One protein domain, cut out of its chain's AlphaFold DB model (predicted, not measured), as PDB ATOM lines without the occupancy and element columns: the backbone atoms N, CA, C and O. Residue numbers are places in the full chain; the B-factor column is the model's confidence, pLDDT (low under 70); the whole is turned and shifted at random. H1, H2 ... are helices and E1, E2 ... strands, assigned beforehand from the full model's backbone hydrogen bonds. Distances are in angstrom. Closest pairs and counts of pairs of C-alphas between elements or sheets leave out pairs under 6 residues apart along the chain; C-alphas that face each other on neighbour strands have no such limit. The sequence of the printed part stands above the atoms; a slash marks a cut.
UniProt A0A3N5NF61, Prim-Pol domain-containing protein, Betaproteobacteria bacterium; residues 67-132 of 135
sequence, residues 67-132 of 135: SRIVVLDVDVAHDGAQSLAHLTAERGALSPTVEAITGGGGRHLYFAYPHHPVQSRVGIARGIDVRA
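AT A GLANCE: This is residues 67 to 132 of the 135 residues of the protein "Prim-Pol domain-containing protein" of Betaproteobacteria bacterium (UniProt A0A3N5NF61). One twisted antiparallel sheet of five strands makes a wall, and a single helix, H1, stands up from one face of it near one end of E1, E4 and E5; no named helix covers the other face. From the far end of H1, residues 92 to 98 lead back to the edge of the sheet at E2. The printed part has 66 residues with one named helix and five named strands, in the order E1, H1, E2, E3, E4, E5 along the chain, and its class is mixed, helices and strands. Across the sheet the order is E2, E3, E1, E5, E4. The whole is compact and rounded, with a radius of gyration of the C-alphas of 11.5 A and spans of 31 by 28 by 22 A.

IN THESE COORDINATES: Begin in the sheet with E1, residues 69 to 74: find C-alpha 69 at (159.083, 108.198, 188.223), from which the strand runs 15.9 A. Beside it look for E3, residues 107 to 112, 16.6 A long, and then E2, residues 99 to 101, 6.8 A. On the other side of E1 find E5, residues 128 to 131, 10.1 A, which ends at C-alpha 131 at (161.666, 116.382, 188.875), and then E4, residues 121 to 125, 10.0 A. H1, residues 80 to 91, starts at C-alpha 80 at (159.777, 123.465, 201.620) and runs 15.8 A.

HOW THE PARTS SIT: The sheet is only just strongly twisted, its C-alphas lying up to 4.4 A off the best plane. Look first at E1 and E3, where N 72 and O 109 are 2.9 A apart, within hydrogen-bond range. Between E1 and E5, N 71 and O 131 are 2.8 A apart. E2 and E3 form a hairpin, with N 100 and O 108 at 2.9 A. E4 and E5 form another, with N 130 and O 121 at 2.8 A. The edge strands E2 and E4 are apart. H1 is on the sheet at a height over the sheet of 8.9 A, and its line rises 60 degrees out of the local plane. It lies over E4, but only just, with 3 of its 12 C-alphas falling on that strand. The closest C-alphas of H1 and E1 are those of Gly 80 and Val 74, 5.0 A apart. E1, H1 and E2 make a split strand-helix-strand unit, two strands running the same way with E3 between them in the sheet, and its crossover is right-handed. In H1 every O i to N i+4 pair is within hydrogen-bond range.

THE WHOLE: The two C-alphas farthest apart, those of Ala 77 and His 115, are 32.4 A apart. The printed part has no cut and no long link. Its mean pLDDT is 95.9, and no printed residue is under 70.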
ATOM      1  N   SER A  67     162.309 106.649 183.298       96.81
ATOM      2  CA  SER A  67     162.447 105.891 184.555       96.81
ATOM      3  C   SER A  67     161.112 105.592 185.233       96.81
ATOM      4  O   SER A  67     161.079 104.964 186.290       96.81
ATOM      5  N   ARG A  68     160.002 106.052 184.646       96.69
ATOM      6  CA  ARG A  68     158.637 105.908 185.164       96.69
ATOM      7  C   ARG A  68     158.463 106.450 186.587       96.69
ATOM      8  O   ARG A  68     157.651 105.923 187.352       96.69
ATOM      9  N   ILE A  69     159.172 107.531 186.919       97.19
ATOM     10  CA  ILE A  69     159.083 108.198 188.223       97.19
ATOM     11  C   ILE A  69     158.935 109.718 188.105       97.19
ATOM     12  O   ILE A  69     159.491 110.345 187.205       97.19
ATOM     13  N   VAL A  70     158.224 110.310 189.060       97.88
ATOM     14  CA  VAL A  70     158.190 111.752 189.339       97.88
ATOM     15  C   VAL A  70     158.671 111.953 190.768       97.88
ATOM     16  O   VAL A  70     158.270 111.205 191.655       97.88
ATOM     17  N   VAL A  71     159.510 112.951 191.014       97.88
ATOM     18  CA  VAL A  71     160.022 113.253 192.353       97.88
ATOM     19  C   VAL A  71     159.566 114.638 192.778       97.88
ATOM     20  O   VAL A  71     159.769 115.614 192.058       97.88
ATOM     21  N   LEU A  72     158.969 114.720 193.964       97.75
ATOM     22  CA  LEU A  72     158.758 115.979 194.664       97.75
ATOM     23  C   LEU A  72     159.990 116.250 195.535       97.75
ATOM     24  O   LEU A  72     160.238 115.519 196.498       97.75
ATOM     25  N   ASP A  73     160.773 117.261 195.168       97.56
ATOM     26  CA  ASP A  73     161.993 117.671 195.868       97.56
ATOM     27  C   ASP A  73     161.657 118.807 196.839       97.56
ATOM     28  O   ASP A  73     161.231 119.892 196.435       97.56
ATOM     29  N   VAL A  74     161.776 118.510 198.131       97.81
ATOM     30  CA  VAL A  74     161.383 119.375 199.241       97.81
ATOM     31  C   VAL A  74     162.641 119.868 199.939       97.81
ATOM     32  O   VAL A  74     163.303 119.126 200.675       97.81
ATOM     33  N   ASP A  75     162.940 121.146 199.750       95.88
ATOM     34  CA  ASP A  75     164.115 121.791 200.316       95.88
ATOM     35  C   ASP A  75     163.775 122.520 201.621       95.88
ATOM     36  O   ASP A  75     163.137 123.576 201.638       95.88
ATOM     37  N   VAL A  76     164.233 121.959 202.739       92.88
ATOM     38  CA  VAL A  76     164.017 122.527 204.076       92.88
ATOM     39  C   VAL A  76     164.750 123.851 204.286       92.88
ATOM     40  O   VAL A  76     164.279 124.665 205.075       92.88
ATOM     41  N   ALA A  77     165.849 124.110 203.568       92.56
ATOM     42  CA  ALA A  77     166.562 125.386 203.655       92.56
ATOM     43  C   ALA A  77     165.761 126.545 203.038       92.56
ATOM     44  O   ALA A  77     166.043 127.713 203.304       92.56
ATOM     45  N   HIS A  78     164.743 126.221 202.237       93.94
ATOM     46  CA  HIS A  78     163.887 127.178 201.546       93.94
ATOM     47  C   HIS A  78     162.411 127.016 201.937       93.94
ATOM     48  O   HIS A  78     161.529 127.227 201.110       93.94
ATOM     49  N   ASP A  79     162.135 126.658 203.196       95.94
ATOM     50  CA  ASP A  79     160.783 126.524 203.762       95.94
ATOM     51  C   ASP A  79     159.896 125.457 203.082       95.94
ATOM     52  O   ASP A  79     158.675 125.435 203.256       95.94
ATOM     53  N   GLY A  80     160.498 124.500 202.367       96.44
ATOM     54  CA  GLY A  80     159.777 123.465 201.620       96.44
ATOM     55  C   GLY A  80     158.856 122.604 202.489       96.44
ATOM     56  O   GLY A  80     157.759 122.249 202.064       96.44
ATOM     57  N   ALA A  81     159.245 122.317 203.735       95.81
ATOM     58  CA  ALA A  81     158.406 121.558 204.666       95.81
ATOM     59  C   ALA A  81     157.098 122.292 205.016       95.81
ATOM     60  O   ALA A  81     156.034 121.676 205.067       95.81
ATOM     61  N   GLN A  82     157.169 123.611 205.220       97.56
ATOM     62  CA  GLN A  82     156.007 124.444 205.537       97.56
ATOM     63  C   GLN A  82     155.111 124.597 204.305       97.56
ATOM     64  O   GLN A  82     153.899 124.401 204.399       97.56
ATOM     65  N   SER A  83     155.710 124.856 203.137       97.50
ATOM     66  CA  SER A  83     154.993 124.894 201.859       97.50
ATOM     67  C   SER A  83     154.259 123.581 201.583       97.50
ATOM     68  O   SER A  83     153.117 123.595 201.131       97.50
ATOM     69  N   LEU A  84     154.877 122.438 201.895       96.94
ATOM     70  CA  LEU A  84     154.262 121.134 201.677       96.94
ATOM     71  C   LEU A  84     153.088 120.901 202.632       96.94
ATOM     72  O   LEU A  84     152.040 120.413 202.207       96.94
ATOM     73  N   ALA A  85     153.243 121.267 203.906       96.62
ATOM     74  CA  ALA A  85     152.160 121.203 204.884       96.62
ATOM     75  C   ALA A  85     150.963 122.068 204.454       96.62
ATOM     76  O   ALA A  85     149.822 121.620 204.515       96.62
ATOM     77  N   HIS A  86     151.221 123.277 203.951       97.31
ATOM     78  CA  HIS A  86     150.175 124.157 203.439       97.31
ATOM     79  C   HIS A  86     149.470 123.557 202.214       97.31
ATOM     80  O   HIS A  86     148.250 123.413 202.221       97.31
ATOM     81  N   LEU A  87     150.227 123.106 201.207       95.75
ATOM     82  CA  LEU A  87     149.657 122.481 200.008       95.75
ATOM     83  C   LEU A  87     148.827 121.236 200.331       95.75
ATOM     84  O   LEU A  87     147.776 121.033 199.729       95.75
ATOM     85  N   THR A  88     149.280 120.400 201.268       96.56
ATOM     86  CA  THR A  88     148.543 119.189 201.663       96.56
ATOM     87  C   THR A  88     147.300 119.500 202.495       96.56
ATOM     88  O   THR A  88     146.298 118.800 202.363       96.56
ATOM     89  N   ALA A  89     147.309 120.575 203.288       97.00
ATOM     90  CA  ALA A  89     146.109 121.059 203.967       97.00
ATOM     91  C   ALA A  89     145.060 121.588 202.972       97.00
ATOM     92  O   ALA A  89     143.870 121.343 203.148       97.00
ATOM     93  N   GLU A  90     145.493 122.274 201.911       97.00
ATOM     94  CA  GLU A  90     144.595 122.835 200.894       97.00
ATOM     95  C   GLU A  90     144.087 121.804 199.877       97.00
ATOM     96  O   GLU A  90     142.942 121.882 199.434       97.00
ATOM     97  N   ARG A  91     144.943 120.866 199.457       95.00
ATOM     98  CA  ARG A  91     144.684 119.966 198.316       95.00
ATOM     99  C   ARG A  91     144.483 118.507 198.710       95.00
ATOM    100  O   ARG A  91     144.147 117.693 197.854       95.00
ATOM    101  N   GLY A  92     144.671 118.188 199.986       96.25
ATOM    102  CA  GLY A  92     144.632 116.832 200.511       96.25
ATOM    103  C   GLY A  92     146.020 116.214 200.679       96.25
ATOM    104  O   GLY A  92     147.023 116.667 200.121       96.25
ATOM    105  N   ALA A  93     146.068 115.159 201.489       94.38
ATOM    106  CA  ALA A  93     147.296 114.433 201.769       94.38
ATOM    107  C   ALA A  93     147.864 113.770 200.504       94.38
ATOM    108  O   ALA A  93     147.124 113.292 199.643       94.38
ATOM    109  N   LEU A  94     149.193 113.698 200.429       94.38
ATOM    110  CA  LEU A  94     149.867 112.895 199.414       94.38
ATOM    111  C   LEU A  94     149.638 111.407 199.686       94.38
ATOM    112  O   LEU A  94     149.629 110.969 200.838       94.38
ATOM    113  N   SER A  95     149.522 110.622 198.615       92.75
ATOM    114  CA  SER A  95     149.565 109.165 198.722       92.75
ATOM    115  C   SER A  95     150.875 108.723 199.390       92.75
ATOM    116  O   SER A  95     151.930 109.270 199.051       92.75
ATOM    117  N   PRO A  96     150.847 107.733 200.303       94.38
ATOM    118  CA  PRO A  96     152.062 107.184 200.894       94.38
ATOM    119  C   PRO A  96     153.039 106.712 199.820       94.38
ATOM    120  O   PRO A  96     152.630 106.089 198.837       94.38
ATOM    121  N   THR A  97     154.325 106.998 200.010       96.50
ATOM    122  CA  THR A  97     155.357 106.605 199.053       96.50
ATOM    123  C   THR A  97     156.750 106.502 199.680       96.50
ATOM    124  O   THR A  97     156.929 106.798 200.861       96.50
ATOM    125  N   VAL A  98     157.736 106.067 198.892       94.50
ATOM    126  CA  VAL A  98     159.147 106.015 199.284       94.50
ATOM    127  C   VAL A  98     159.734 107.424 199.338       94.50
ATOM    128  O   VAL A  98     159.553 108.232 198.423       94.50
ATOM    129  N   GLU A  99     160.484 107.687 200.403       95.88
ATOM    130  CA  GLU A  99     161.158 108.954 200.649       95.88
ATOM    131  C   GLU A  99     162.663 108.733 200.850       95.88
ATOM    132  O   GLU A  99     163.078 107.750 201.467       95.88
ATOM    133  N   ALA A 100     163.479 109.661 200.349       94.69
ATOM    134  CA  ALA A 100     164.909 109.722 200.634       94.69
ATOM    135  C   ALA A 100     165.277 111.069 201.267       94.69
ATOM    136  O   ALA A 100     164.871 112.125 200.780       94.69
ATOM    137  N   ILE A 101     166.091 111.032 202.325       94.94
ATOM    138  CA  ILE A 101     166.647 112.235 202.954       94.94
ATOM    139  C   ILE A 101     167.798 112.748 202.086       94.94
ATOM    140  O   ILE A 101     168.700 111.991 201.721       94.94
ATOM    141  N   THR A 102     167.784 114.034 201.748       91.12
ATOM    142  CA  THR A 102     168.849 114.646 200.945       91.12
ATOM    143  C   THR A 102     170.040 115.035 201.820       91.12
ATOM    144  O   THR A 102     169.921 115.213 203.031       91.12
ATOM    145  N   GLY A 103     171.211 115.246 201.208       87.75
ATOM    146  CA  GLY A 103     172.408 115.683 201.942       87.75
ATOM    147  C   GLY A 103     172.263 117.038 202.654       87.75
ATOM    148  O   GLY A 103     173.060 117.337 203.537       87.75
ATOM    149  N   GLY A 104     171.260 117.845 202.288       88.12
ATOM    150  CA  GLY A 104     170.927 119.112 202.948       88.12
ATOM    151  C   GLY A 104     169.859 118.997 204.042       88.12
ATOM    152  O   GLY A 104     169.427 120.021 204.558       88.12
ATOM    153  N   GLY A 105     169.395 117.786 204.372       92.12
ATOM    154  CA  GLY A 105     168.299 117.559 205.324       92.12
ATOM    155  C   GLY A 105     166.895 117.731 204.732       92.12
ATOM    156  O   GLY A 105     165.910 117.635 205.460       92.12
ATOM    157  N   GLY A 106     166.798 117.983 203.422       95.44
ATOM    158  CA  GLY A 106     165.542 117.974 202.674       95.44
ATOM    159  C   GLY A 106     165.066 116.557 202.364       95.44
ATOM    160  O   GLY A 106     165.611 115.573 202.871       95.44
ATOM    161  N   ARG A 107     164.051 116.445 201.507       97.19
ATOM    162  CA  ARG A 107     163.381 115.171 201.215       97.19
ATOM    163  C   ARG A 107     163.058 115.048 199.734       97.19
ATOM    164  O   ARG A 107     162.540 115.985 199.141       97.19
ATOM    165  N   HIS A 108     163.286 113.875 199.165       97.56
ATOM    166  CA  HIS A 108     162.769 113.491 197.856       97.56
ATOM    167  C   HIS A 108     161.647 112.473 198.039       97.56
ATOM    168  O   HIS A 108     161.891 111.399 198.590       97.56
ATOM    169  N   LEU A 109     160.440 112.788 197.568       98.00
ATOM    170  CA  LEU A 109     159.296 111.876 197.587       98.00
ATOM    171  C   LEU A 109     159.076 111.341 196.173       98.00
ATOM    172  O   LEU A 109     158.853 112.123 195.249       98.00
ATOM    173  N   TYR A 110     159.145 110.025 196.005       97.25
ATOM    174  CA  TYR A 110     159.126 109.374 194.695       97.25
ATOM    175  C   TYR A 110     157.723 108.888 194.364       97.25
ATOM    176  O   TYR A 110     157.142 108.156 195.143       97.25
ATOM    177  N   PHE A 111     157.176 109.214 193.207       97.25
ATOM    178  CA  PHE A 111     155.861 108.760 192.757       97.25
ATOM    179  C   PHE A 111     155.984 108.031 191.426       97.25
ATOM    180  O   PHE A 111     156.889 108.308 190.638       97.25
ATOM    181  N   ALA A 112     155.055 107.114 191.153       96.75
ATOM    182  CA  ALA A 112     154.938 106.524 189.827       96.75
ATOM    183  C   ALA A 112     154.601 107.617 188.803       96.75
ATOM    184  O   ALA A 112     153.749 108.474 189.050       96.75
ATOM    185  N   TYR A 113     155.262 107.574 187.649       97.25
ATOM    186  CA  TYR A 113     154.956 108.492 186.558       97.25
ATOM    187  C   TYR A 113     153.538 108.227 186.020       97.25
ATOM    188  O   TYR A 113     153.184 107.062 185.794       97.25
ATOM    189  N   PRO A 114     152.706 109.268 185.839       96.25
ATOM    190  CA  PRO A 114     151.310 109.094 185.457       96.25
ATOM    191  C   PRO A 114     151.152 108.762 183.963       96.25
ATOM    192  O   PRO A 114     152.093 108.809 183.180       96.25
ATOM    193  N   HIS A 115     149.925 108.466 183.529       94.62
ATOM    194  CA  HIS A 115     149.610 108.171 182.120       94.62
ATOM    195  C   HIS A 115     149.593 109.406 181.193       94.62
ATOM    196  O   HIS A 115     149.079 109.330 180.079       94.62
ATOM    197  N   HIS A 116     150.109 110.549 181.644       95.94
ATOM    198  CA  HIS A 116     150.203 111.784 180.869       95.94
ATOM    199  C   HIS A 116     151.560 112.464 181.106       95.94
ATOM    200  O   HIS A 116     152.151 112.250 182.164       95.94
ATOM    201  N   PRO A 117     152.050 113.292 180.164       96.38
ATOM    202  CA  PRO A 117     153.350 113.937 180.302       96.38
ATOM    203  C   PRO A 117     153.451 114.856 181.527       96.38
ATOM    204  O   PRO A 117     152.562 115.679 181.763       96.38
ATOM    205  N   VAL A 118     154.563 114.771 182.260       97.62
ATOM    206  CA  VAL A 118     154.889 115.646 183.394       97.62
ATOM    207  C   VAL A 118     156.287 116.207 183.196       97.62
ATOM    208  O   VAL A 118     157.275 115.486 183.248       97.62
ATOM    209  N   GLN A 119     156.367 117.518 183.004       97.44
ATOM    210  CA  GLN A 119     157.636 118.224 182.856       97.44
ATOM    211  C   GLN A 119     158.202 118.608 184.221       97.44
ATOM    212  O   GLN A 119     157.445 118.979 185.126       97.44
ATOM    213  N   SER A 120     159.527 118.584 184.343       96.94
ATOM    214  CA  SER A 120     160.205 119.146 185.510       96.94
ATOM    215  C   SER A 120     159.863 120.625 185.687       96.94
ATOM    216  O   SER A 120     159.792 121.389 184.722       96.94
ATOM    217  N   ARG A 121     159.642 121.044 186.933       97.38
ATOM    218  CA  ARG A 121     159.303 122.427 187.288       97.38
ATOM    219  C   ARG A 121     160.015 122.826 188.564       97.38
ATOM    220  O   ARG A 121     159.923 122.133 189.567       97.38
ATOM    221  N   VAL A 122     160.682 123.971 188.524       95.75
ATOM    222  CA  VAL A 122     161.317 124.571 189.701       95.75
ATOM    223  C   VAL A 122     160.347 125.564 190.330       95.75
ATOM    224  O   VAL A 122     159.702 126.328 189.610       95.75
ATOM    225  N   GLY A 123     160.246 125.557 191.656       95.19
ATOM    226  CA  GLY A 123     159.489 126.544 192.418       95.19
ATOM    227  C   GLY A 123     157.977 126.464 192.216       95.19
ATOM    228  O   GLY A 123     157.327 127.501 192.096       95.19
ATOM    229  N   ILE A 124     157.396 125.257 192.197       95.12
ATOM    230  CA  ILE A 124     155.925 125.110 192.194       95.12
ATOM    231  C   ILE A 124     155.292 125.651 193.486       95.12
ATOM    232  O   ILE A 124     154.128 126.042 193.504       95.12
ATOM    233  N   ALA A 125     156.089 125.689 194.549       95.75
ATOM    234  CA  ALA A 125     155.918 126.493 195.743       95.75
ATOM    235  C   ALA A 125     157.318 126.796 196.297       95.75
ATOM    236  O   ALA A 125     158.324 126.258 195.826       95.75
ATOM    237  N   ARG A 126     157.409 127.662 197.306       96.81
ATOM    238  CA  ARG A 126     158.696 128.001 197.917       96.81
ATOM    239  C   ARG A 126     159.351 126.743 198.510       96.81
ATOM    240  O   ARG A 126     158.728 126.062 199.320       96.81
ATOM    241  N   GLY A 127     160.569 126.427 198.066       96.75
ATOM    242  CA  GLY A 127     161.297 125.228 198.493       96.75
ATOM    243  C   GLY A 127     160.709 123.908 197.989       96.75
ATOM    244  O   GLY A 127     160.981 122.872 198.591       96.75
ATOM    245  N   ILE A 128     159.886 123.933 196.932       97.62
ATOM    246  CA  ILE A 128     159.318 122.727 196.321       97.62
ATOM    247  C   ILE A 128     159.536 122.738 194.810       97.62
ATOM    248  O   ILE A 128     158.987 123.581 194.091       97.62
ATOM    249  N   ASP A 129     160.261 121.728 194.342       97.62
ATOM    250  CA  ASP A 129     160.491 121.436 192.933       97.62
ATOM    251  C   ASP A 129     159.835 120.102 192.539       97.62
ATOM    252  O   ASP A 129     159.630 119.204 193.359       97.62
ATOM    253  N   VAL A 130     159.543 119.950 191.250       97.88
ATOM    254  CA  VAL A 130     159.144 118.690 190.616       97.88
ATOM    255  C   VAL A 130     160.247 118.267 189.652       97.88
ATOM    256  O   VAL A 130     160.592 119.020 188.738       97.88
ATOM    257  N   ARG A 131     160.771 117.054 189.828       97.50
ATOM    258  CA  ARG A 131     161.666 116.382 188.875       97.50
ATOM    259  C   ARG A 131     160.875 115.307 188.138       97.50
ATOM    260  O   ARG A 131     160.290 114.423 188.762       97.50
ATOM    261  N   ALA A 132     160.793 115.432 186.826       97.56
ATOM    262  CA  ALA A 132     160.089 114.525 185.936       97.56
ATOM    263  C   ALA A 132     160.797 114.546 184.570       97.56
ATOM    264  O   ALA A 132     162.017 114.443 184.520       97.56
TER     265      ALA A 132